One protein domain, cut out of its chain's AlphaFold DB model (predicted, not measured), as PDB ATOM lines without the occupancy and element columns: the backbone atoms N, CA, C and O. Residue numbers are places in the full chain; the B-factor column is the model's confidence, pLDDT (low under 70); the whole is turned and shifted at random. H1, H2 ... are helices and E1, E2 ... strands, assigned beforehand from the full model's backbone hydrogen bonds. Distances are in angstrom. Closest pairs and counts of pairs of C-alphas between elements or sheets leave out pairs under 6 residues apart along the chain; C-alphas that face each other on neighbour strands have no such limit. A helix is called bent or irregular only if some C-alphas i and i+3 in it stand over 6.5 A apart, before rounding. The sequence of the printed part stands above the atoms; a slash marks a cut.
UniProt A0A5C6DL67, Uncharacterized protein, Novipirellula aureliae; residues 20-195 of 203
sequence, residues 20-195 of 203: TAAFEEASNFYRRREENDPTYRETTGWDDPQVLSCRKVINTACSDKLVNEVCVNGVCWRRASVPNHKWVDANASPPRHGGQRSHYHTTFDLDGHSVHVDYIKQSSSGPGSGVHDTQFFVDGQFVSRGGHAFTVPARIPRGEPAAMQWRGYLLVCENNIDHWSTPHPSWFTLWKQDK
ATOM      1  N   THR A  20     -13.262 -30.211  11.222       76.75
ATOM      2  CA  THR A  20     -13.785 -29.083  10.435       76.75
ATOM      3  C   THR A  20     -14.964 -28.445  11.151       76.75
ATOM      4  O   THR A  20     -14.977 -27.226  11.318       76.75
ATOM      5  N   ALA A  21     -15.893 -29.269  11.643       76.19
ATOM      6  CA  ALA A  21     -17.021 -28.804  12.438       76.19
ATOM      7  C   ALA A  21     -16.549 -28.088  13.714       76.19
ATOM      8  O   ALA A  21     -17.068 -27.025  14.036       76.19
ATOM      9  N   ALA A  22     -15.507 -28.594  14.384       77.44
ATOM     10  CA  ALA A  22     -14.935 -27.952  15.568       77.44
ATOM     11  C   ALA A  22     -14.341 -26.558  15.273       77.44
ATOM     12  O   ALA A  22     -14.560 -25.606  16.027       77.44
ATOM     13  N   PHE A  23     -13.625 -26.401  14.151       80.31
ATOM     14  CA  PHE A  23     -13.109 -25.097  13.708       80.31
ATOM     15  C   PHE A  23     -14.235 -24.108  13.372       80.31
ATOM     16  O   PHE A  23     -14.159 -22.921  13.716       80.31
ATOM     17  N   GLU A  24     -15.285 -24.581  12.703       80.88
ATOM     18  CA  GLU A  24     -16.465 -23.778  12.380       80.88
ATOM     19  C   GLU A  24     -17.245 -23.384  13.635       80.88
ATOM     20  O   GLU A  24     -17.659 -22.231  13.766       80.88
ATOM     21  N   GLU A  25     -17.398 -24.300  14.588       81.38
ATOM     22  CA  GLU A  25     -18.045 -24.044  15.869       81.38
ATOM     23  C   GLU A  25     -17.286 -22.985  16.670       81.38
ATOM     24  O   GLU A  25     -17.895 -22.015  17.124       81.38
ATOM     25  N   ALA A  26     -15.958 -23.109  16.780       80.94
ATOM     26  CA  ALA A  26     -15.113 -22.101  17.414       80.94
ATOM     27  C   ALA A  26     -15.270 -20.728  16.743       80.94
ATOM     28  O   ALA A  26     -15.505 -19.725  17.415       80.94
ATOM     29  N   SER A  27     -15.232 -20.673  15.410       79.19
ATOM     30  CA  SER A  27     -15.417 -19.421  14.666       79.19
ATOM     31  C   SER A  27     -16.805 -18.801  14.901       79.19
ATOM     32  O   SER A  27     -16.927 -17.602  15.156       79.19
ATOM     33  N   ASN A  28     -17.865 -19.615  14.867       78.25
ATOM     34  CA  ASN A  28     -19.240 -19.173  15.113       78.25
ATOM     35  C   ASN A  28     -19.465 -18.725  16.559       78.25
ATOM     36  O   ASN A  28     -20.236 -17.800  16.811       78.25
ATOM     37  N   PHE A  29     -18.800 -19.371  17.513       77.81
ATOM     38  CA  PHE A  29     -18.868 -19.027  18.922       77.81
ATOM     39  C   PHE A  29     -18.362 -17.599  19.187       77.81
ATOM     40  O   PHE A  29     -19.091 -16.791  19.766       77.81
ATOM     41  N   TYR A  30     -17.174 -17.236  18.694       74.75
ATOM     42  CA  TYR A  30     -16.653 -15.877  18.897       74.75
ATOM     43  C   TYR A  30     -17.336 -14.822  18.025       74.75
ATOM     44  O   TYR A  30     -17.428 -13.673  18.445       74.75
ATOM     45  N   ARG A  31     -17.900 -15.193  16.871       74.88
ATOM     46  CA  ARG A  31     -18.766 -14.287  16.099       74.88
ATOM     47  C   ARG A  31     -20.018 -13.886  16.890       74.88
ATOM     48  O   ARG A  31     -20.306 -12.702  17.018       74.88
ATOM     49  N   ARG A  32     -20.696 -14.855  17.519       72.38
ATOM     50  CA  ARG A  32     -21.853 -14.597  18.402       72.38
ATOM     51  C   ARG A  32     -21.508 -13.680  19.580       72.38
ATOM     52  O   ARG A  32     -22.322 -12.849  19.978       72.38
ATOM     53  N   ARG A  33     -20.282 -13.773  20.108       70.81
ATOM     54  CA  ARG A  33     -19.774 -12.838  21.126       70.81
ATOM     55  C   ARG A  33     -19.749 -11.396  20.634       70.81
ATOM     56  O   ARG A  33     -20.177 -10.502  21.356       70.81
ATOM     57  N   GLU A  34     -19.193 -11.167  19.444       67.50
ATOM     58  CA  GLU A  34     -19.108  -9.830  18.843       67.50
ATOM     59  C   GLU A  34     -20.505  -9.243  18.599       67.50
ATOM     60  O   GLU A  34     -20.720  -8.046  18.783       67.50
ATOM     61  N   GLU A  35     -21.466 -10.111  18.285       73.31
ATOM     62  CA  GLU A  35     -22.885  -9.790  18.112       73.31
ATOM     63  C   GLU A  35     -23.638  -9.578  19.452       73.31
ATOM     64  O   GLU A  35     -24.801  -9.181  19.439       73.31
ATOM     65  N   ASN A  36     -22.983  -9.758  20.610       68.62
ATOM     66  CA  ASN A  36     -23.576  -9.730  21.961       68.62
ATOM     67  C   ASN A  36     -24.745 -10.717  22.156       68.62
ATOM     68  O   ASN A  36     -25.684 -10.434  22.905       68.62
ATOM     69  N   ASP A  37     -24.684 -11.880  21.511       71.00
ATOM     70  CA  ASP A  37     -25.660 -12.953  21.694       71.00
ATOM     71  C   ASP A  37     -25.620 -13.476  23.151       71.00
ATOM     72  O   ASP A  37     -24.549 -13.859  23.633       71.00
ATOM     73  N   PRO A  38     -26.750 -13.514  23.885       63.06
ATOM     74  CA  PRO A  38     -26.781 -13.989  25.269       63.06
ATOM     75  C   PRO A  38     -26.366 -15.461  25.424       63.06
ATOM     76  O   PRO A  38     -25.779 -15.816  26.447       63.06
ATOM     77  N   THR A  39     -26.580 -16.301  24.404       65.00
ATOM     78  CA  THR A  39     -26.224 -17.735  24.420       65.00
ATOM     79  C   THR A  39     -24.711 -17.976  24.457       65.00
ATOM     80  O   THR A  39     -24.258 -19.049  24.854       65.00
ATOM     81  N   TYR A  40     -23.902 -16.966  24.113       64.31
ATOM     82  CA  TYR A  40     -22.446 -17.015  24.257       64.31
ATOM     83  C   TYR A  40     -22.032 -17.265  25.714       64.31
ATOM     84  O   TYR A  40     -21.165 -18.099  25.982       64.31
ATOM     85  N   ARG A  41     -22.663 -16.566  26.665       61.78
ATOM     86  CA  ARG A  41     -22.218 -16.542  28.067       61.78
ATOM     87  C   ARG A  41     -22.487 -17.843  28.816       61.78
ATOM     88  O   ARG A  41     -21.744 -18.186  29.730       61.78
ATOM     89  N   GLU A  42     -23.506 -18.586  28.395       61.88
ATOM     90  CA  GLU A  42     -23.885 -19.864  29.007       61.88
ATOM     91  C   GLU A  42     -22.802 -20.939  28.831       61.88
ATOM     92  O   GLU A  42     -22.639 -21.804  29.684       61.88
ATOM     93  N   THR A  43     -22.018 -20.867  27.750       63.28
ATOM     94  CA  THR A  43     -21.049 -21.922  27.393       63.28
ATOM     95  C   THR A  43     -19.621 -21.653  27.869       63.28
ATOM     96  O   THR A  43     -18.803 -22.572  27.905       63.28
ATOM     97  N   THR A  44     -19.294 -20.419  28.264       63.06
ATOM     98  CA  THR A  44     -17.961 -20.097  28.797       63.06
ATOM     99  C   THR A  44     -17.823 -20.439  30.278       63.06
ATOM    100  O   THR A  44     -16.707 -20.538  30.785       63.06
ATOM    101  N   GLY A  45     -18.946 -20.585  30.987       60.81
ATOM    102  CA  GLY A  45     -18.980 -20.712  32.442       60.81
ATOM    103  C   GLY A  45     -18.572 -19.432  33.180       60.81
ATOM    104  O   GLY A  45     -18.532 -19.433  34.402       60.81
ATOM    105  N   TRP A  46     -18.276 -18.323  32.487       61.66
ATOM    106  CA  TRP A  46     -17.794 -17.087  33.121       61.66
ATOM    107  C   TRP A  46     -18.861 -16.330  33.905       61.66
ATOM    108  O   TRP A  46     -18.520 -15.617  34.848       61.66
ATOM    109  N   ASP A  47     -20.128 -16.508  33.537       65.06
ATOM    110  CA  ASP A  47     -21.268 -15.989  34.293       65.06
ATOM    111  C   ASP A  47     -21.708 -16.952  35.413       65.06
ATOM    112  O   ASP A  47     -22.604 -16.615  36.189       65.06
ATOM    113  N   ASP A  48     -21.062 -18.121  35.553       64.44
ATOM    114  CA  ASP A  48     -21.272 -18.987  36.711       64.44
ATOM    115  C   ASP A  48     -20.806 -18.240  37.978       64.44
ATOM    116  O   ASP A  48     -19.646 -17.808  38.057       64.44
ATOM    117  N   PRO A  49     -21.671 -18.078  38.999       66.44
ATOM    118  CA  PRO A  49     -21.308 -17.426  40.256       66.44
ATOM    119  C   PRO A  49     -20.025 -17.979  40.901       66.44
ATOM    120  O   PRO A  49     -19.290 -17.231  41.553       66.44
ATOM    121  N   GLN A  50     -19.724 -19.265  40.706       64.56
ATOM    122  CA  GLN A  50     -18.503 -19.904  41.192       64.56
ATOM    123  C   GLN A  50     -17.264 -19.380  40.451       64.56
ATOM    124  O   GLN A  50     -16.296 -18.971  41.098       64.56
ATOM    125  N   VAL A  51     -17.314 -19.264  39.122       66.44
ATOM    126  CA  VAL A  51     -16.211 -18.714  38.313       66.44
ATOM    127  C   VAL A  51     -16.040 -17.214  38.562       66.44
ATOM    128  O   VAL A  51     -14.910 -16.741  38.725       66.44
ATOM    129  N   LEU A  52     -17.141 -16.469  38.714       68.94
ATOM    130  CA  LEU A  52     -17.109 -15.056  39.105       68.94
ATOM    131  C   LEU A  52     -16.403 -14.852  40.451       68.94
ATOM    132  O   LEU A  52     -15.585 -13.936  40.586       68.94
ATOM    133  N   SER A  53     -16.652 -15.731  41.427       69.56
ATOM    134  CA  SER A  53     -15.964 -15.696  42.725       69.56
ATOM    135  C   SER A  53     -14.456 -15.970  42.608       69.56
ATOM    136  O   SER A  53     -13.662 -15.453  43.398       69.56
ATOM    137  N   CYS A  54     -14.041 -16.705  41.571       74.50
ATOM    138  CA  CYS A  54     -12.651 -17.046  41.280       74.50
ATOM    139  C   CYS A  54     -11.929 -16.017  40.397       74.50
ATOM    140  O   CYS A  54     -10.722 -16.140  40.188       74.50
ATOM    141  N   ARG A  55     -12.607 -14.971  39.904       79.19
ATOM    142  CA  ARG A  55     -12.050 -14.013  38.928       79.19
ATOM    143  C   ARG A  55     -10.734 -13.375  39.370       79.19
ATOM    144  O   ARG A  55      -9.834 -13.187  38.556       79.19
ATOM    145  N   LYS A  56     -10.592 -13.078  40.665       74.94
ATOM    146  CA  LYS A  56      -9.335 -12.562  41.227       74.94
ATOM    147  C   LYS A  56      -8.204 -13.593  41.119       74.94
ATOM    148  O   LYS A  56      -7.110 -13.218  40.720       74.94
ATOM    149  N   VAL A  57      -8.475 -14.869  41.401       77.62
ATOM    150  CA  VAL A  57      -7.505 -15.970  41.247       77.62
ATOM    151  C   VAL A  57      -7.118 -16.141  39.781       77.62
ATOM    152  O   VAL A  57      -5.933 -16.219  39.482       77.62
ATOM    153  N   ILE A  58      -8.094 -16.122  38.867       76.88
ATOM    154  CA  ILE A  58      -7.862 -16.247  37.420       76.88
ATOM    155  C   ILE A  58      -6.977 -15.105  36.906       76.88
ATOM    156  O   ILE A  58      -5.982 -15.346  36.225       76.88
ATOM    157  N   ASN A  59      -7.291 -13.861  37.274       79.44
ATOM    158  CA  ASN A  59      -6.487 -12.707  36.877       79.44
ATOM    159  C   ASN A  59      -5.057 -12.812  37.418       79.44
ATOM    160  O   ASN A  59      -4.114 -12.610  36.660       79.44
ATOM    161  N   THR A  60      -4.894 -13.187  38.692       76.38
ATOM    162  CA  THR A  60      -3.572 -13.409  39.292       76.38
ATOM    163  C   THR A  60      -2.810 -14.535  38.596       76.38
ATOM    164  O   THR A  60      -1.629 -14.373  38.307       76.38
ATOM    165  N   ALA A  61      -3.476 -15.640  38.262       74.00
ATOM    166  CA  ALA A  61      -2.887 -16.754  37.529       74.00
ATOM    167  C   ALA A  61      -2.363 -16.338  36.144       74.00
ATOM    168  O   ALA A  61      -1.312 -16.810  35.716       74.00
ATOM    169  N   CYS A  62      -3.067 -15.432  35.458       72.75
ATOM    170  CA  CYS A  62      -2.647 -14.900  34.163       72.75
ATOM    171  C   CYS A  62      -1.575 -13.800  34.256       72.75
ATOM    172  O   CYS A  62      -0.808 -13.643  33.308       72.75
ATOM    173  N   SER A  63      -1.528 -13.018  35.342       75.88
ATOM    174  CA  SER A  63      -0.644 -11.845  35.455       75.88
ATOM    175  C   SER A  63       0.653 -12.099  36.220       75.88
ATOM    176  O   SER A  63       1.645 -11.428  35.954       75.88
ATOM    177  N   ASP A  64       0.654 -13.023  37.184       75.44
ATOM    178  CA  ASP A  64       1.789 -13.251  38.078       75.44
ATOM    179  C   ASP A  64       2.049 -14.749  38.301       75.44
ATOM    180  O   ASP A  64       1.437 -15.441  39.125       75.44
ATOM    181  N   LYS A  65       3.035 -15.264  37.559       69.62
ATOM    182  CA  LYS A  65       3.456 -16.664  37.644       69.62
ATOM    183  C   LYS A  65       4.229 -16.981  38.932       69.62
ATOM    184  O   LYS A  65       4.541 -18.150  39.125       69.62
ATOM    185  N   LEU A  66       4.514 -16.024  39.815       78.00
ATOM    186  CA  LEU A  66       5.215 -16.269  41.082       78.00
ATOM    187  C   LEU A  66       4.263 -16.433  42.276       78.00
ATOM    188  O   LEU A  66       4.666 -16.962  43.313       78.00
ATOM    189  N   VAL A  67       2.995 -16.036  42.141       83.50
ATOM    190  CA  VAL A  67       2.012 -16.169  43.225       83.50
ATOM    191  C   VAL A  67       1.591 -17.626  43.407       83.50
ATOM    192  O   VAL A  67       0.994 -18.228  42.516       83.50
ATOM    193  N   ASN A  68       1.847 -18.183  44.591       87.19
ATOM    194  CA  ASN A  68       1.490 -19.568  44.926       87.19
ATOM    195  C   ASN A  68       0.200 -19.699  45.748       87.19
ATOM    196  O   ASN A  68      -0.310 -20.808  45.892       87.19
ATOM    197  N   GLU A  69      -0.342 -18.596  46.269       90.56
ATOM    198  CA  GLU A  69      -1.571 -18.589  47.063       90.56
ATOM    199  C   GLU A  69      -2.378 -17.308  46.818       90.56
ATOM    200  O   GLU A  69      -1.820 -16.213  46.763       90.56
ATOM    201  N   VAL A  70      -3.699 -17.444  46.677       89.31
ATOM    202  CA  VAL A  70      -4.639 -16.324  46.554       89.31
ATOM    203  C   VAL A  70      -5.858 -16.593  47.427       89.31
ATOM    204  O   VAL A  70      -6.555 -17.582  47.220       89.31
ATOM    205  N   CYS A  71      -6.168 -15.688  48.356       86.44
ATOM    206  CA  CYS A  71      -7.387 -15.766  49.161       86.44
ATOM    207  C   CYS A  71      -8.435 -14.738  48.702       86.44
ATOM    208  O   CYS A  71      -8.141 -13.552  48.500       86.44
ATOM    209  N   VAL A  72      -9.670 -15.206  48.524       82.75
ATOM    210  CA  VAL A  72     -10.832 -14.429  48.074       82.75
ATOM    211  C   VAL A  72     -12.036 -14.854  48.908       82.75
ATOM    212  O   VAL A  72     -12.345 -16.038  48.969       82.75
ATOM    213  N   ASN A  73     -12.715 -13.906  49.558       80.25
ATOM    214  CA  ASN A  73     -13.935 -14.164  50.339       80.25
ATOM    215  C   ASN A  73     -13.792 -15.303  51.373       80.25
ATOM    216  O   ASN A  73     -14.660 -16.163  51.481       80.25
ATOM    217  N   GLY A  74     -12.667 -15.344  52.096       81.56
ATOM    218  CA  GLY A  74     -12.390 -16.387  53.096       81.56
ATOM    219  C   GLY A  74     -12.002 -17.754  52.515       81.56
ATOM    220  O   GLY A  74     -11.724 -18.677  53.272       81.56
ATOM    221  N   VAL A  75     -11.937 -17.886  51.189       85.62
ATOM    222  CA  VAL A  75     -11.482 -19.091  50.493       85.62
ATOM    223  C   VAL A  75     -10.069 -18.869  49.969       85.62
ATOM    224  O   VAL A  75      -9.839 -17.959  49.174       85.62
ATOM    225  N   CYS A  76      -9.129 -19.721  50.368       89.62
ATOM    226  CA  CYS A  76      -7.764 -19.690  49.855       89.62
ATOM    227  C   CYS A  76      -7.568 -20.724  48.747       89.62
ATOM    228  O   CYS A  76      -8.013 -21.864  48.843       89.62
ATOM    229  N   TRP A  77      -6.884 -20.311  47.690       91.75
ATOM    230  CA  TRP A  77      -6.528 -21.126  46.540       91.75
ATOM    231  C   TRP A  77      -5.019 -21.241  46.487       91.75
ATOM    232  O   TRP A  77      -4.327 -20.227  46.428       91.75
ATOM    233  N   ARG A  78      -4.505 -22.467  46.482       92.69
ATOM    234  CA  ARG A  78      -3.072 -22.742  46.388       92.69
ATOM    235  C   ARG A  78      -2.731 -23.337  45.044       92.69
ATOM    236  O   ARG A  78      -3.455 -24.195  44.541       92.69
ATOM    237  N   ARG A  79      -1.608 -22.915  44.479       90.38
ATOM    238  CA  ARG A  79      -1.103 -23.479  43.235       90.38
ATOM    239  C   ARG A  79      -0.729 -24.945  43.446       90.38
ATOM    240  O   ARG A  79      -0.041 -25.298  44.401       90.38
ATOM    241  N   ALA A  80      -1.180 -25.788  42.534       90.81
ATOM    242  CA  ALA A  80      -0.850 -27.198  42.457       90.81
ATOM    243  C   ALA A  80      -0.140 -27.486  41.130       90.81
ATOM    244  O   ALA A  80      -0.239 -26.728  40.164       90.81
ATOM    245  N   SER A  81       0.590 -28.597  41.081       89.69
ATOM    246  CA  SER A  81       1.195 -29.062  39.832       89.69
ATOM    247  C   SER A  81       0.125 -29.682  38.934       89.69
ATOM    248  O   SER A  81      -0.696 -30.461  39.414       89.69
ATOM    249  N   VAL A  82       0.151 -29.363  37.637       88.75
ATOM    250  CA  VAL A  82      -0.706 -30.019  36.637       88.75
ATOM    251  C   VAL A  82      -0.150 -31.430  36.386       88.75
ATOM    252  O   VAL A  82       1.000 -31.538  35.946       88.75
ATOM    253  N   PRO A  83      -0.896 -32.513  36.664       86.62
ATOM    254  CA  PRO A  83      -0.363 -33.873  36.579       86.62
ATOM    255  C   PRO A  83      -0.018 -34.268  35.140       86.62
ATOM    256  O   PRO A  83      -0.895 -34.231  34.290       86.62
ATOM    257  N   ASN A  84       1.235 -34.668  34.878       78.44
ATOM    258  CA  ASN A  84       1.710 -35.411  33.690       78.44
ATOM    259  C   ASN A  84       1.113 -35.026  32.316       78.44
ATOM    260  O   ASN A  84       1.019 -35.869  31.425       78.44
ATOM    261  N   HIS A  85       0.720 -33.768  32.129       83.94
ATOM    262  CA  HIS A  85       0.039 -33.335  30.918       83.94
ATOM    263  C   HIS A  85       1.048 -33.104  29.786       83.94
ATOM    264  O   HIS A  85       2.161 -32.610  30.000       83.94
ATOM    265  N   LYS A  86       0.656 -33.461  28.564       86.75
ATOM    266  CA  LYS A  86       1.451 -33.256  27.357       86.75
ATOM    267  C   LYS A  86       0.513 -32.930  26.211       86.75
ATOM    268  O   LYS A  86      -0.400 -33.694  25.916       86.75
ATOM    269  N   TRP A  87       0.796 -31.822  25.539       86.50
ATOM    270  CA  TRP A  87       0.106 -31.462  24.315       86.50
ATOM    271  C   TRP A  87       0.471 -32.423  23.185       86.50
ATOM    272  O   TRP A  87       1.648 -32.678  22.910       86.50
ATOM    273  N   VAL A  88      -0.559 -32.946  22.539       86.94
ATOM    274  CA  VAL A  88      -0.495 -33.777  21.346       86.94
ATOM    275  C   VAL A  88      -1.157 -32.988  20.228       86.94
ATOM    276  O   VAL A  88      -2.250 -32.457  20.411       86.94
ATOM    277  N   ASP A  89      -0.476 -32.872  19.092       84.25
ATOM    278  CA  ASP A  89      -1.074 -32.302  17.889       84.25
ATOM    279  C   ASP A  89      -2.021 -33.341  17.281       84.25
ATOM    280  O   ASP A  89      -1.598 -34.426  16.878       84.25
ATOM    281  N   ALA A  90      -3.310 -33.023  17.277       73.19
ATOM    282  CA  ALA A  90      -4.361 -33.840  16.688       73.19
ATOM    283  C   ALA A  90      -4.553 -33.537  15.193       73.19
ATOM    284  O   ALA A  90      -5.249 -34.278  14.497       73.19
ATOM    285  N   ASN A  91      -3.904 -32.484  14.677       70.12
ATOM    286  CA  ASN A  91      -3.925 -32.117  13.271       70.12
ATOM    287  C   ASN A  91      -2.658 -32.571  12.532       70.12
ATOM    288  O   ASN A  91      -1.556 -32.097  12.772       70.12
ATOM    289  N   ALA A  92      -2.852 -33.383  11.491       49.41
ATOM    290  CA  ALA A  92      -1.852 -33.669  10.454       49.41
ATOM    291  C   ALA A  92      -2.245 -33.100   9.071       49.41
ATOM    292  O   ALA A  92      -1.818 -33.617   8.039       49.41
ATOM    293  N   SER A  93      -3.094 -32.065   9.006       48.50
ATOM    294  CA  SER A  93      -3.562 -31.537   7.714       48.50
ATOM    295  C   SER A  93      -2.653 -30.418   7.189       48.50
ATOM    296  O   SER A  93      -2.477 -29.413   7.882       48.50
ATOM    297  N   PRO A  94      -2.095 -30.533   5.966       43.53
ATOM    298  CA  PRO A  94      -1.291 -29.470   5.378       43.53
ATOM    299  C   PRO A  94      -2.146 -28.217   5.129       43.53
ATOM    300  O   PRO A  94      -3.339 -28.339   4.827       43.53
ATOM    301  N   PRO A  95      -1.555 -27.010   5.221       49.12
ATOM    302  CA  PRO A  95      -2.270 -25.763   4.989       49.12
ATOM    303  C   PRO A  95      -2.815 -25.745   3.557       49.12
ATOM    304  O   PRO A  95      -2.069 -25.595   2.591       49.12
ATOM    305  N   ARG A  96      -4.132 -25.910   3.400       46.94
ATOM    306  CA  ARG A  96      -4.813 -25.596   2.142       46.94
ATOM    307  C   ARG A  96      -5.069 -24.093   2.137       46.94
ATOM    308  O   ARG A  96      -5.580 -23.563   3.117       46.94
ATOM    309  N   HIS A  97      -4.639 -23.435   1.063       43.34
ATOM    310  CA  HIS A  97      -4.741 -21.997   0.798       43.34
ATOM    311  C   HIS A  97      -5.870 -21.294   1.582       43.34
ATOM    312  O   HIS A  97      -7.041 -21.569   1.336       43.34
ATOM    313  N   GLY A  98      -5.521 -20.394   2.513       53.09
ATOM    314  CA  GLY A  98      -6.499 -19.563   3.233       53.09
ATOM    315  C   GLY A  98      -6.284 -19.403   4.742       53.09
ATOM    316  O   GLY A  98      -6.913 -18.532   5.341       53.09
ATOM    317  N   GLY A  99      -5.397 -20.177   5.370       63.31
ATOM    318  CA  GLY A  99      -5.142 -20.050   6.805       63.31
ATOM    319  C   GLY A  99      -4.433 -21.244   7.442       63.31
ATOM    320  O   GLY A  99      -4.411 -22.328   6.862       63.31
ATOM    321  N   GLN A 100      -3.860 -21.063   8.636       74.56
ATOM    322  CA  GLN A 100      -3.293 -22.158   9.425       74.56
ATOM    323  C   GLN A 100      -4.322 -22.621  10.458       74.56
ATOM    324  O   GLN A 100      -4.774 -21.832  11.285       74.56
ATOM    325  N   ARG A 101      -4.683 -23.908  10.411       81.62
ATOM    326  CA  ARG A 101      -5.553 -24.566  11.392       81.62
ATOM    327  C   ARG A 101      -4.741 -25.563  12.204       81.62
ATOM    328  O   ARG A 101      -4.094 -26.441  11.638       81.62
ATOM    329  N   SER A 102      -4.800 -25.460  13.519       83.50
ATOM    330  CA  SER A 102      -4.133 -26.380  14.434       83.50
ATOM    331  C   SER A 102      -5.095 -26.790  15.534       83.50
ATOM    332  O   SER A 102      -5.862 -25.969  16.032       83.50
ATOM    333  N   HIS A 103      -5.048 -28.063  15.897       86.69
ATOM    334  CA  HIS A 103      -5.808 -28.613  17.003       86.69
ATOM    335  C   HIS A 103      -4.840 -29.415  17.847       86.69
ATOM    336  O   HIS A 103      -4.223 -30.361  17.370       86.69
ATOM    337  N   TYR A 104      -4.682 -28.996  19.089       87.25
ATOM    338  CA  TYR A 104      -3.882 -29.695  20.071       87.25
ATOM    339  C   TYR A 104      -4.800 -30.165  21.176       87.25
ATOM    340  O   TYR A 104      -5.746 -29.464  21.524       87.25
ATOM    341  N   HIS A 105      -4.479 -31.293  21.783       90.44
ATOM    342  CA  HIS A 105      -5.156 -31.717  22.992       90.44
ATOM    343  C   HIS A 105      -4.175 -32.188  24.047       90.44
ATOM    344  O   HIS A 105      -3.046 -32.580  23.755       90.44
ATOM    345  N   THR A 106      -4.613 -32.174  25.294       91.06
ATOM    346  CA  THR A 106      -3.942 -32.880  26.378       91.06
ATOM    347  C   THR A 106      -4.981 -33.590  27.226       91.06
ATOM    348  O   THR A 106      -6.114 -33.140  27.363       91.06
ATOM    349  N   THR A 107      -4.600 -34.716  27.816       92.25
ATOM    350  CA  THR A 107      -5.436 -35.438  28.778       92.25
ATOM    351  C   THR A 107      -4.604 -35.795  29.990       92.25
ATOM    352  O   THR A 107      -3.445 -36.185  29.845       92.25
ATOM    353  N   PHE A 108      -5.170 -35.625  31.176       92.56
ATOM    354  CA  PHE A 108      -4.532 -36.012  32.425       92.56
ATOM    355  C   PHE A 108      -5.569 -36.366  33.489       92.56
ATOM    356  O   PHE A 108      -6.695 -35.871  33.470       92.56
ATOM    357  N   ASP A 109      -5.161 -37.198  34.445       93.38
ATOM    358  CA  ASP A 109      -6.001 -37.574  35.578       93.38
ATOM    359  C   ASP A 109      -5.897 -36.538  36.703       93.38
ATOM    360  O   ASP A 109      -4.803 -36.212  37.177       93.38
ATOM    361  N   LEU A 110      -7.044 -36.051  37.173       92.38
ATOM    362  CA  LEU A 110      -7.168 -35.151  38.315       92.38
ATOM    363  C   LEU A 110      -8.162 -35.737  39.321       92.38
ATOM    364  O   LEU A 110      -9.352 -35.829  39.049       92.38
ATOM    365  N   ASP A 111      -7.666 -36.131  40.497       90.50
ATOM    366  CA  ASP A 111      -8.482 -36.710  41.582       90.50
ATOM    367  C   ASP A 111      -9.336 -37.923  41.143       90.50
ATOM    368  O   ASP A 111     -10.468 -38.102  41.581       90.50
ATOM    369  N   GLY A 112      -8.792 -38.756  40.245       89.62
ATOM    370  CA  GLY A 112      -9.465 -39.948  39.711       89.62
ATOM    371  C   GLY A 112     -10.416 -39.691  38.538       89.62
ATOM    372  O   GLY A 112     -11.100 -40.620  38.119       89.62
ATOM    373  N   HIS A 113     -10.456 -38.465  38.015       92.38
ATOM    374  CA  HIS A 113     -11.282 -38.072  36.876       92.38
ATOM    375  C   HIS A 113     -10.421 -37.659  35.682       92.38
ATOM    376  O   HIS A 113      -9.373 -37.028  35.852       92.38
ATOM    377  N   SER A 114     -10.875 -37.991  34.475       93.12
ATOM    378  CA  SER A 114     -10.134 -37.702  33.245       93.12
ATOM    379  C   SER A 114     -10.436 -36.279  32.791       93.12
ATOM    380  O   SER A 114     -11.537 -36.000  32.314       93.12
ATOM    381  N   VAL A 115      -9.453 -35.385  32.892       92.81
ATOM    382  CA  VAL A 115      -9.539 -34.018  32.368       92.81
ATOM    383  C   VAL A 115      -8.943 -33.995  30.969       92.81
ATOM    384  O   VAL A 115      -7.751 -34.245  30.790       92.81
ATOM    385  N   HIS A 116      -9.772 -33.680  29.981       92.75
ATOM    386  CA  HIS A 116      -9.355 -33.475  28.600       92.75
ATOM    387  C   HIS A 116      -9.451 -31.992  28.258       92.75
ATOM    388  O   HIS A 116     -10.418 -31.324  28.621       92.75
ATOM    389  N   VAL A 117      -8.437 -31.468  27.577       91.31
ATOM    390  CA  VAL A 117      -8.412 -30.074  27.142       91.31
ATOM    391  C   VAL A 117      -8.067 -30.017  25.672       91.31
ATOM    392  O   VAL A 117      -6.998 -30.484  25.280       91.31
ATOM    393  N   ASP A 118      -8.946 -29.395  24.898       90.12
ATOM    394  CA  ASP A 118      -8.722 -29.082  23.495       90.12
ATOM    395  C   ASP A 118      -8.269 -27.633  23.352       90.12
ATOM    396  O   ASP A 118      -8.796 -26.736  24.004       90.12
ATOM    397  N   TYR A 119      -7.295 -27.400  22.479       88.44
ATOM    398  CA  TYR A 119      -6.856 -26.085  22.035       88.44
ATOM    399  C   TYR A 119      -6.944 -26.017  20.513       88.44
ATOM    400  O   TYR A 119      -6.157 -26.625  19.782       88.44
ATOM    401  N   ILE A 120      -7.928 -25.265  20.046       87.00
ATOM    402  CA  ILE A 120      -8.255 -25.055  18.646       87.00
ATOM    403  C   ILE A 120      -7.748 -23.676  18.255       87.00
ATOM    404  O   ILE A 120      -8.023 -22.664  18.901       87.00
ATOM    405  N   LYS A 121      -7.010 -23.639  17.156       84.50
ATOM    406  CA  LYS A 121      -6.431 -22.423  16.615       84.50
ATOM    407  C   LYS A 121      -6.674 -22.356  15.123       84.50
ATOM    408  O   LYS A 121      -6.334 -23.280  14.389       84.50
ATOM    409  N   GLN A 122      -7.188 -21.226  14.667       82.69
ATOM    410  CA  GLN A 122      -7.319 -20.931  13.250       82.69
ATOM    411  C   GLN A 122      -6.862 -19.500  12.990       82.69
ATOM    412  O   GLN A 122      -7.359 -18.571  13.612       82.69
ATOM    413  N   SER A 123      -5.935 -19.317  12.057       77.69
ATOM    414  CA  SER A 123      -5.524 -18.009  11.542       77.69
ATOM    415  C   SER A 123      -5.793 -17.936  10.044       77.69
ATOM    416  O   SER A 123      -5.713 -18.952   9.362       77.69
ATOM    417  N   SER A 124      -6.119 -16.757   9.518       74.69
ATOM    418  CA  SER A 124      -6.294 -16.510   8.086       74.69
ATOM    419  C   SER A 124      -5.063 -15.822   7.487       74.69
ATOM    420  O   SER A 124      -4.432 -14.965   8.110       74.69
ATOM    421  N   SER A 125      -4.707 -16.186   6.253       59.94
ATOM    422  CA  SER A 125      -3.665 -15.499   5.478       59.94
ATOM    423  C   SER A 125      -4.290 -14.299   4.752       59.94
ATOM    424  O   SER A 125      -4.704 -14.414   3.602       59.94
ATOM    425  N   GLY A 126      -4.456 -13.170   5.443       61.66
ATOM    426  CA  GLY A 126      -5.171 -11.985   4.944       61.66
ATOM    427  C   GLY A 126      -4.989 -10.787   5.881       61.66
ATOM    428  O   GLY A 126      -3.919 -10.702   6.480       61.66
ATOM    429  N   PRO A 127      -5.970  -9.876   6.064       56.59
ATOM    430  CA  PRO A 127      -5.920  -8.800   7.068       56.59
ATOM    431  C   PRO A 127      -5.963  -9.336   8.520       56.59
ATOM    432  O   PRO A 127      -6.749  -8.876   9.333       56.59
ATOM    433  N   GLY A 128      -5.120 -10.327   8.832       65.38
ATOM    434  CA  GLY A 128      -4.861 -10.944  10.125       65.38
ATOM    435  C   GLY A 128      -6.111 -11.181  10.949       65.38
ATOM    436  O   GLY A 128      -6.350 -10.436  11.892       65.38
ATOM    437  N   SER A 129      -6.893 -12.207  10.626       73.06
ATOM    438  CA  SER A 129      -7.956 -12.660  11.523       73.06
ATOM    439  C   SER A 129      -7.688 -14.065  12.022       73.06
ATOM    440  O   SER A 129      -7.028 -14.867  11.360       73.06
ATOM    441  N   GLY A 130      -8.199 -14.374  13.200       78.56
ATOM    442  CA  GLY A 130      -8.103 -15.715  13.729       78.56
ATOM    443  C   GLY A 130      -8.837 -15.882  15.037       78.56
ATOM    444  O   GLY A 130      -9.412 -14.945  15.586       78.56
ATOM    445  N   VAL A 131      -8.824 -17.117  15.505       81.69
ATOM    446  CA  VAL A 131      -9.515 -17.561  16.700       81.69
ATOM    447  C   VAL A 131      -8.636 -18.531  17.463       81.69
ATOM    448  O   VAL A 131      -8.008 -19.415  16.874       81.69
ATOM    449  N   HIS A 132      -8.627 -18.356  18.779       85.38
ATOM    450  CA  HIS A 132      -8.182 -19.345  19.743       85.38
ATOM    451  C   HIS A 132      -9.348 -19.752  20.607       85.38
ATOM    452  O   HIS A 132     -10.037 -18.902  21.171       85.38
ATOM    453  N   ASP A 133      -9.496 -21.051  20.762       86.75
ATOM    454  CA  ASP A 133     -10.529 -21.631  21.579       86.75
ATOM    455  C   ASP A 133      -9.939 -22.770  22.395       86.75
ATOM    456  O   ASP A 133      -9.331 -23.689  21.855       86.75
ATOM    457  N   THR A 134     -10.070 -22.675  23.710       89.31
ATOM    458  CA  THR A 134      -9.686 -23.733  24.638       89.31
ATOM    459  C   THR A 134     -10.952 -24.291  25.254       89.31
ATOM    460  O   THR A 134     -11.724 -23.528  25.836       89.31
ATOM    461  N   GLN A 135     -11.153 -25.596  25.149       89.44
ATOM    462  CA  GLN A 135     -12.334 -26.284  25.656       89.44
ATOM    463  C   GLN A 135     -11.917 -27.310  26.703       89.44
ATOM    464  O   GLN A 135     -10.934 -28.024  26.517       89.44
ATOM    465  N   PHE A 136     -12.659 -27.380  27.801       90.00
ATOM    466  CA  PHE A 136     -12.396 -28.286  28.909       90.00
ATOM    467  C   PHE A 136     -13.496 -29.331  29.007       90.00
ATOM    468  O   PHE A 136     -14.684 -29.003  29.018       90.00
ATOM    469  N   PHE A 137     -13.079 -30.581  29.164       91.44
ATOM    470  CA  PHE A 137     -13.958 -31.714  29.371       91.44
ATOM    471  C   PHE A 137     -13.519 -32.492  30.609       91.44
ATOM    472  O   PHE A 137     -12.325 -32.683  30.845       91.44
ATOM    473  N   VAL A 138     -14.485 -32.985  31.377       91.56
ATOM    474  CA  VAL A 138     -14.250 -33.888  32.509       91.56
ATOM    475  C   VAL A 138     -15.065 -35.148  32.282       91.56
ATOM    476  O   VAL A 138     -16.272 -35.076  32.066       91.56
ATOM    477  N   ASP A 139     -14.397 -36.299  32.275       91.50
ATOM    478  CA  ASP A 139     -14.995 -37.604  31.967       91.50
ATOM    479  C   ASP A 139     -15.783 -37.607  30.640       91.50
ATOM    480  O   ASP A 139     -16.845 -38.216  30.515       91.50
ATOM    481  N   GLY A 140     -15.272 -36.874  29.646       87.50
ATOM    482  CA  GLY A 140     -15.890 -36.728  28.325       87.50
ATOM    483  C   GLY A 140     -17.071 -35.753  28.260       87.50
ATOM    484  O   GLY A 140     -17.627 -35.558  27.184       87.50
ATOM    485  N   GLN A 141     -17.459 -35.119  29.370       88.44
ATOM    486  CA  GLN A 141     -18.501 -34.088  29.405       88.44
ATOM    487  C   GLN A 141     -17.875 -32.705  29.234       88.44
ATOM    488  O   GLN A 141     -16.927 -32.381  29.946       88.44
ATOM    489  N   PHE A 142     -18.416 -31.876  28.339       85.81
ATOM    490  CA  PHE A 142     -18.012 -30.473  28.214       85.81
ATOM    491  C   PHE A 142     -18.328 -29.708  29.508       85.81
ATOM    492  O   PHE A 142     -19.437 -29.814  30.031       85.81
ATOM    493  N   VAL A 143     -17.361 -28.941  30.017       85.81
ATOM    494  CA  VAL A 143     -17.498 -28.169  31.266       85.81
ATOM    495  C   VAL A 143     -17.435 -26.670  31.010       85.81
ATOM    496  O   VAL A 143     -18.263 -25.925  31.527       85.81
ATOM    497  N   SER A 144     -16.449 -26.214  30.243       86.50
ATOM    498  CA  SER A 144     -16.282 -24.792  29.943       86.50
ATOM    499  C   SER A 144     -15.406 -24.576  28.715       86.50
ATOM    500  O   SER A 144     -14.697 -25.475  28.259       86.50
ATOM    501  N   ARG A 145     -15.421 -23.346  28.194       86.88
ATOM    502  CA  ARG A 145     -14.492 -22.888  27.156       86.88
ATOM    503  C   ARG A 145     -14.063 -21.442  27.370       86.88
ATOM    504  O   ARG A 145     -14.732 -20.680  28.062       86.88
ATOM    505  N   GLY A 146     -12.973 -21.045  26.730       84.19
ATOM    506  CA  GLY A 146     -12.547 -19.648  26.658       84.19
ATOM    507  C   GLY A 146     -11.473 -19.421  25.602       84.19
ATOM    508  O   GLY A 146     -11.087 -20.344  24.886       84.19
ATOM    509  N   GLY A 147     -10.993 -18.183  25.501       82.81
ATOM    510  CA  GLY A 147     -10.140 -17.737  24.402       82.81
ATOM    511  C   GLY A 147     -10.634 -16.437  23.767       82.81
ATOM    512  O   GLY A 147     -11.302 -15.610  24.406       82.81
ATOM    513  N   HIS A 148     -10.247 -16.211  22.513       79.62
ATOM    514  CA  HIS A 148     -10.570 -14.981  21.794       79.62
ATOM    515  C   HIS A 148     -10.517 -15.133  20.279       79.62
ATOM    516  O   HIS A 148      -9.725 -15.904  19.741       79.62
ATOM    517  N   ALA A 149     -11.302 -14.298  19.601       76.88
ATOM    518  CA  ALA A 149     -11.068 -13.940  18.211       76.88
ATOM    519  C   ALA A 149     -10.267 -12.633  18.124       76.88
ATOM    520  O   ALA A 149     -10.327 -11.782  19.016       76.88
ATOM    521  N   PHE A 150      -9.504 -12.482  17.048       70.69
ATOM    522  CA  PHE A 150      -8.802 -11.252  16.703       70.69
ATOM    523  C   PHE A 150      -9.019 -10.927  15.226       70.69
ATOM    524  O   PHE A 150      -9.118 -11.827  14.393       70.69
ATOM    525  N   THR A 151      -9.040  -9.632  14.907       69.94
ATOM    526  CA  THR A 151      -9.125  -9.111  13.536       69.94
ATOM    527  C   THR A 151      -8.230  -7.874  13.428       69.94
ATOM    528  O   THR A 151      -8.426  -6.902  14.153       69.94
ATOM    529  N   VAL A 152      -7.229  -7.873  12.546       61.62
ATOM    530  CA  VAL A 152      -6.376  -6.700  12.275       61.62
ATOM    531  C   VAL A 152      -7.193  -5.671  11.470       61.62
ATOM    532  O   VAL A 152      -7.949  -6.056  10.579       61.62
ATOM    533  N   PRO A 153      -7.090  -4.354  11.762       56.06
ATOM    534  CA  PRO A 153      -6.106  -3.680  12.619       56.06
ATOM    535  C   PRO A 153      -6.474  -3.575  14.107       56.06
ATOM    536  O   PRO A 153      -5.703  -2.995  14.873       56.06
ATOM    537  N   ALA A 154      -7.611  -4.124  14.545       52.56
ATOM    538  CA  ALA A 154      -8.042  -4.083  15.940       52.56
ATOM    539  C   ALA A 154      -7.192  -5.038  16.801       52.56
ATOM    540  O   ALA A 154      -7.572  -6.152  17.140       52.56
ATOM    541  N   ARG A 155      -5.995  -4.577  17.171       49.22
ATOM    542  CA  ARG A 155      -4.972  -5.316  17.930       49.22
ATOM    543  C   ARG A 155      -5.331  -5.574  19.402       49.22
ATOM    544  O   ARG A 155      -4.439  -5.857  20.194       49.22
ATOM    545  N   ILE A 156      -6.597  -5.423  19.790       50.56
ATOM    546  CA  ILE A 156      -7.044  -5.650  21.165       50.56
ATOM    547  C   ILE A 156      -7.731  -7.015  21.194       50.56
ATOM    548  O   ILE A 156      -8.919  -7.079  20.873       50.56
ATOM    549  N   PRO A 157      -7.029  -8.103  21.562       54.53
ATOM    550  CA  PRO A 157      -7.694  -9.362  21.852       54.53
ATOM    551  C   PRO A 157      -8.686  -9.118  22.993       54.53
ATOM    552  O   PRO A 157      -8.312  -8.910  24.147       54.53
ATOM    553  N   ARG A 158      -9.980  -9.081  22.666       56.38
ATOM    554  CA  ARG A 158     -11.053  -9.102  23.660       56.38
ATOM    555  C   ARG A 158     -11.288 -10.569  23.980       56.38
ATOM    556  O   ARG A 158     -12.107 -11.218  23.346       56.38
ATOM    557  N   GLY A 159     -10.500 -11.095  24.912       63.38
ATOM    558  CA  GLY A 159     -10.507 -12.495  25.327       63.38
ATOM    559  C   GLY A 159     -10.815 -12.672  26.796       63.38
ATOM    560  O   GLY A 159     -10.367 -11.873  27.617       63.38
ATOM    561  N   GLU A 160     -11.575 -13.710  27.121       71.38
ATOM    562  CA  GLU A 160     -11.644 -14.194  28.498       71.38
ATOM    563  C   GLU A 160     -10.662 -15.363  28.622       71.38
ATOM    564  O   GLU A 160     -10.635 -16.207  27.717       71.38
ATOM    565  N   PRO A 161      -9.848 -15.422  29.694       76.31
ATOM    566  CA  PRO A 161      -8.998 -16.577  29.945       76.31
ATOM    567  C   PRO A 161      -9.835 -17.853  29.877       76.31
ATOM    568  O   PRO A 161     -10.970 -17.886  30.352       76.31
ATOM    569  N   ALA A 162      -9.301 -18.927  29.315       84.62
ATOM    570  CA  ALA A 162     -10.012 -20.189  29.412       84.62
ATOM    571  C   ALA A 162      -9.814 -20.746  30.823       84.62
ATOM    572  O   ALA A 162      -8.679 -20.922  31.263       84.62
ATOM    573  N   ALA A 163     -10.900 -20.995  31.548       87.62
ATOM    574  CA  ALA A 163     -10.833 -21.529  32.899       87.62
ATOM    575  C   ALA A 163     -11.934 -22.560  33.149       87.62
ATOM    576  O   ALA A 163     -13.030 -22.466  32.599       87.62
ATOM    577  N   MET A 164     -11.637 -23.526  34.009       88.81
ATOM    578  CA  MET A 164     -12.556 -24.559  34.474       88.81
ATOM    579  C   MET A 164     -12.467 -24.645  35.993       88.81
ATOM    580  O   MET A 164     -11.373 -24.827  36.530       88.81
ATOM    581  N   GLN A 165     -13.605 -24.585  36.686       87.38
ATOM    582  CA  GLN A 165     -13.698 -24.930  38.103       87.38
ATOM    583  C   GLN A 165     -14.395 -26.281  38.263       87.38
ATOM    584  O   GLN A 165     -15.474 -26.496  37.722       87.38
ATOM    585  N   TRP A 166     -13.799 -27.193  39.027       87.12
ATOM    586  CA  TRP A 166     -14.371 -28.515  39.261       87.12
ATOM    587  C   TRP A 166     -13.909 -29.096  40.603       87.12
ATOM    588  O   TRP A 166     -12.718 -29.168  40.881       87.12
ATOM    589  N   ARG A 167     -14.855 -29.485  41.473       87.00
ATOM    590  CA  ARG A 167     -14.612 -30.100  42.803       87.00
ATOM    591  C   ARG A 167     -13.577 -29.395  43.700       87.00
ATOM    592  O   ARG A 167     -12.880 -30.031  44.489       87.00
ATOM    593  N   GLY A 168     -13.519 -28.067  43.636       89.25
ATOM    594  CA  GLY A 168     -12.547 -27.271  44.394       89.25
ATOM    595  C   GLY A 168     -11.171 -27.193  43.728       89.25
ATOM    596  O   GLY A 168     -10.210 -26.772  44.358       89.25
ATOM    597  N   TYR A 169     -11.061 -27.583  42.465       91.25
ATOM    598  CA  TYR A 169      -9.940 -27.253  41.600       91.25
ATOM    599  C   TYR A 169     -10.339 -26.139  40.641       91.25
ATOM    600  O   TYR A 169     -11.497 -26.045  40.242       91.25
ATOM    601  N   LEU A 170      -9.372 -25.310  40.272       90.81
ATOM    602  CA  LEU A 170      -9.489 -24.296  39.238       90.81
ATOM    603  C   LEU A 170      -8.301 -24.468  38.291       90.81
ATOM    604  O   LEU A 170      -7.152 -24.271  38.682       90.81
ATOM    605  N   LEU A 171      -8.581 -24.866  37.057       90.88
ATOM    606  CA  LEU A 171      -7.605 -24.941  35.980       90.88
ATOM    607  C   LEU A 171      -7.751 -23.689  35.119       90.88
ATOM    608  O   LEU A 171      -8.846 -23.391  34.653       90.88
ATOM    609  N   VAL A 172      -6.657 -22.961  34.913       88.81
ATOM    610  CA  VAL A 172      -6.634 -21.730  34.113       88.81
ATOM    611  C   VAL A 172      -5.618 -21.885  32.994       88.81
ATOM    612  O   VAL A 172      -4.459 -22.200  33.263       88.81
ATOM    613  N   CYS A 173      -6.050 -21.635  31.762       86.25
ATOM    614  CA  CYS A 173      -5.205 -21.475  30.587       86.25
ATOM    615  C   CYS A 173      -4.821 -19.995  30.423       86.25
ATOM    616  O   CYS A 173      -5.669 -19.107  30.558       86.25
ATOM    617  N   GLU A 174      -3.550 -19.716  30.138       74.94
ATOM    618  CA  GLU A 174      -3.037 -18.358  29.933       74.94
ATOM    619  C   GLU A 174      -3.825 -17.588  28.854       74.94
ATOM    620  O   GLU A 174      -4.064 -18.079  27.756       74.94
ATOM    621  N   ASN A 175      -4.198 -16.337  29.150       63.38
ATOM    622  CA  ASN A 175      -5.015 -15.511  28.248       63.38
ATOM    623  C   ASN A 175      -4.200 -14.804  27.140       63.38
ATOM    624  O   ASN A 175      -4.764 -14.329  26.159       63.38
ATOM    625  N   ASN A 176      -2.868 -14.735  27.278       62.22
ATOM    626  CA  ASN A 176      -1.966 -14.037  26.345       62.22
ATOM    627  C   ASN A 176      -1.173 -15.009  25.467       62.22
ATOM    628  O   ASN A 176       0.042 -14.887  25.299       62.22
ATOM    629  N   ILE A 177      -1.866 -15.993  24.911       68.19
ATOM    630  CA  ILE A 177      -1.276 -16.898  23.933       68.19
ATOM    631  C   ILE A 177      -1.239 -16.186  22.581       68.19
ATOM    632  O   ILE A 177      -2.286 -15.892  21.999       68.19
ATOM    633  N   ASP A 178      -0.035 -15.913  22.076       66.88
ATOM    634  CA  ASP A 178       0.125 -15.404  20.716       66.88
ATOM    635  C   ASP A 178      -0.371 -16.441  19.701       66.88
ATOM    636  O   ASP A 178      -0.068 -17.631  19.793       66.88
ATOM    637  N   HIS A 179      -1.073 -15.962  18.681       63.22
ATOM    638  CA  HIS A 179      -1.614 -16.738  17.572       63.22
ATOM    639  C   HIS A 179      -0.593 -17.313  16.614       63.22
ATOM    640  O   HIS A 179      -0.959 -17.932  15.621       63.22
ATOM    641  N   TRP A 180       0.688 -17.216  16.926       67.00
ATOM    642  CA  TRP A 180       1.734 -17.988  16.266       67.00
ATOM    643  C   TRP A 180       2.303 -19.086  17.159       67.00
ATOM    644  O   TRP A 180       2.916 -20.017  16.647       67.00
ATOM    645  N   SER A 181       2.006 -19.066  18.458       71.81
ATOM    646  CA  SER A 181       2.566 -20.019  19.411       71.81
ATOM    647  C   SER A 181       1.945 -21.406  19.281       71.81
ATOM    648  O   SER A 181       0.759 -21.555  18.960       71.81
ATOM    649  N   THR A 182       2.769 -22.416  19.545       77.31
ATOM    650  CA  THR A 182       2.341 -23.778  19.859       77.31
ATOM    651  C   THR A 182       2.128 -23.908  21.369       77.31
ATOM    652  O   THR A 182       2.795 -23.202  22.134       77.31
ATOM    653  N   PRO A 183       1.227 -24.795  21.821       79.25
ATOM    654  CA  PRO A 183       0.981 -24.972  23.242       79.25
ATOM    655  C   PRO A 183       2.205 -25.374  24.044       79.25
ATOM    656  O   PRO A 183       2.881 -26.357  23.740       79.25
ATOM    657  N   HIS A 184       2.466 -24.610  25.103       80.94
ATOM    658  CA  HIS A 184       3.522 -24.892  26.062       80.94
ATOM    659  C   HIS A 184       2.917 -25.474  27.348       80.94
ATOM    660  O   HIS A 184       1.869 -24.999  27.791       80.94
ATOM    661  N   PRO A 185       3.564 -26.453  28.009       77.69
ATOM    662  CA  PRO A 185       3.048 -27.023  29.256       77.69
ATOM    663  C   PRO A 185       2.804 -25.992  30.371       77.69
ATOM    664  O   PRO A 185       1.953 -26.167  31.234       77.69
ATOM    665  N   SER A 186       3.537 -24.876  30.359       79.06
ATOM    666  CA  SER A 186       3.342 -23.814  31.351       79.06
ATOM    667  C   SER A 186       2.058 -23.007  31.163       79.06
ATOM    668  O   SER A 186       1.774 -22.184  32.022       79.06
ATOM    669  N   TRP A 187       1.324 -23.180  30.054       84.12
ATOM    670  CA  TRP A 187       0.098 -22.420  29.787       84.12
ATOM    671  C   TRP A 187      -1.032 -22.760  30.747       84.12
ATOM    672  O   TRP A 187      -1.965 -21.972  30.868       84.12
ATOM    673  N   PHE A 188      -0.949 -23.895  31.441       86.94
ATOM    674  CA  PHE A 188      -1.874 -24.216  32.509       86.94
ATOM    675  C   PHE A 188      -1.317 -23.844  33.870       86.94
ATOM    676  O   PHE A 188      -0.185 -24.169  34.231       86.94
ATOM    677  N   THR A 189      -2.191 -23.269  34.681       88.75
ATOM    678  CA  THR A 189      -2.017 -23.241  36.127       88.75
ATOM    679  C   THR A 189      -3.180 -23.978  36.768       88.75
ATOM    680  O   THR A 189      -4.342 -23.739  36.439       88.75
ATOM    681  N   LEU A 190      -2.861 -24.904  37.668       91.56
ATOM    682  CA  LEU A 190      -3.845 -25.588  38.489       91.56
ATOM    683  C   LEU A 190      -3.833 -24.966  39.879       91.56
ATOM    684  O   LEU A 190      -2.777 -24.757  40.476       91.56
ATOM    685  N   TRP A 191      -5.018 -24.712  40.403       92.81
ATOM    686  CA  TRP A 191      -5.236 -24.189  41.735       92.81
ATOM    687  C   TRP A 191      -6.163 -25.131  42.480       92.81
ATOM    688  O   TRP A 191      -7.128 -25.641  41.918       92.81
ATOM    689  N   LYS A 192      -5.865 -25.368  43.751       93.44
ATOM    690  CA  LYS A 192      -6.677 -26.174  44.649       93.44
ATOM    691  C   LYS A 192      -7.201 -25.288  45.764       93.44
ATOM    692  O   LYS A 192      -6.433 -24.595  46.431       93.44
ATOM    693  N   GLN A 193      -8.506 -25.330  45.958       92.00
ATOM    694  CA  GLN A 193      -9.193 -24.714  47.070       92.00
ATOM    695  C   GLN A 193      -8.757 -25.401  48.365       92.00
ATOM    696  O   GLN A 193      -8.875 -26.622  48.514       92.00
ATOM    697  N   ASP A 194      -8.254 -24.614  49.307       88.38
ATOM    698  CA  ASP A 194      -7.992 -25.077  50.654       88.38
ATOM    699  C   ASP A 194      -9.333 -25.186  51.397       88.38
ATOM    700  O   ASP A 194     -10.052 -24.202  51.576       88.38
ATOM    701  N   LYS A 195      -9.703 -26.414  51.773       68.69
ATOM    702  CA  LYS A 195     -10.936 -26.712  52.515       68.69
ATOM    703  C   LYS A 195     -10.759 -26.581  54.023       68.69
ATOM    704  O   LYS A 195     -11.678 -26.954  54.751       68.69
TER     705      LYS A 195
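AT A GLANCE: This is residues 20 to 195 of the 203 residues of an uncharacterized protein of Novipirellula aureliae (UniProt A0A5C6DL67). Two strongly twisted sheets, only partly face to face, form a slanted sandwich, with a helix on each: H1 crosses the long four-strand sheet, and the five-strand sheet, curled like part of a barrel, wraps round H3. The printed part has 176 residues, with three named helices and then nine named strands along the chain. Both sheets are antiparallel, ordered E3 E4 E5 E6 and E1 E2 E9 E8 E7; the class is mixed, helices and strands. The whole is compact, with a radius of gyration of the C-alphas of 16.1 A, but elongated, with spans of 52 by 33 by 30 A.

HOW THE PARTS SIT: H1, residues 20 to 34, is on the sheet of E3, residues 99 to 110, E4, residues 113 to 124, E5, residues 129 to 138, and E6, residues 141 to 151, making two layers, a helix on one face of a sheet. It runs across the strands, at 73 degrees to E5 on the local plane, with a height over the sheet of 8.6 A; its closest C-alphas to E6 are Tyr 30 and Ala 149, 6.0 A. H2, residues 39 to 44, touches residues 29 to 33 of H1 alone, at a steep tilt of 66 degrees, opposite ways; the closest C-alphas are Arg 33 and Tyr 40, 5.9 A. H2 only grazes the sheet with residues 42 to 44. H3, residues 49 to 63, is irregular, with C-alphas 53 and 56 7.5 A apart. It is on the sheet of E1, residues 69 to 72, E2, residues 75 to 80, E9, residues 188 to 193, E8, residues 169 to 173, and E7, residues 163 to 166, which curls round it; C-alphas 57 and 70 are the closest of H3 and E1, 6.0 A. E3 to E6 form a meander, each strand the antiparallel neighbour of the one before, as do E7 to E9. Within hydrogen-bond range are N 104 and O 119 of E3 and E4, 2.9 A, and N 170 and O 191 of E8 and E9, 2.8 A. E6 bends by 52 degrees at residue 144, where the C-alphas of Ser 144 and Met 164 are the closest of E6 and E7, 5.9 A. Every O i to N i+4 pair is within range in H1, 9 of 11 in H3 and 0 of 2 in H2, where 1 of 3 O i to N i+3 pairs is.

IN THESE COORDINATES: H1 begins at C-alpha 20, (-13.785, -29.083, 10.435), and is 21.7 A long; H3 is 21.9 A. E3 measures 35.0 A, E4 36.3 A, E5 30.5 A and E6 31.0 A. E9 ends at C-alpha 193, (-9.193, -24.714, 47.070).

THE WHOLE: The C-alphas of Gly 74 and His 97 are the farthest apart, 53.2 A. The printed part has no cut; the links E2 to E3, E6 to E7 and E8 to E9 are long. Mean pLDDT of the printed part is 77.6, with 47 residues under 70, among them 38 to 53 and 92 to 99.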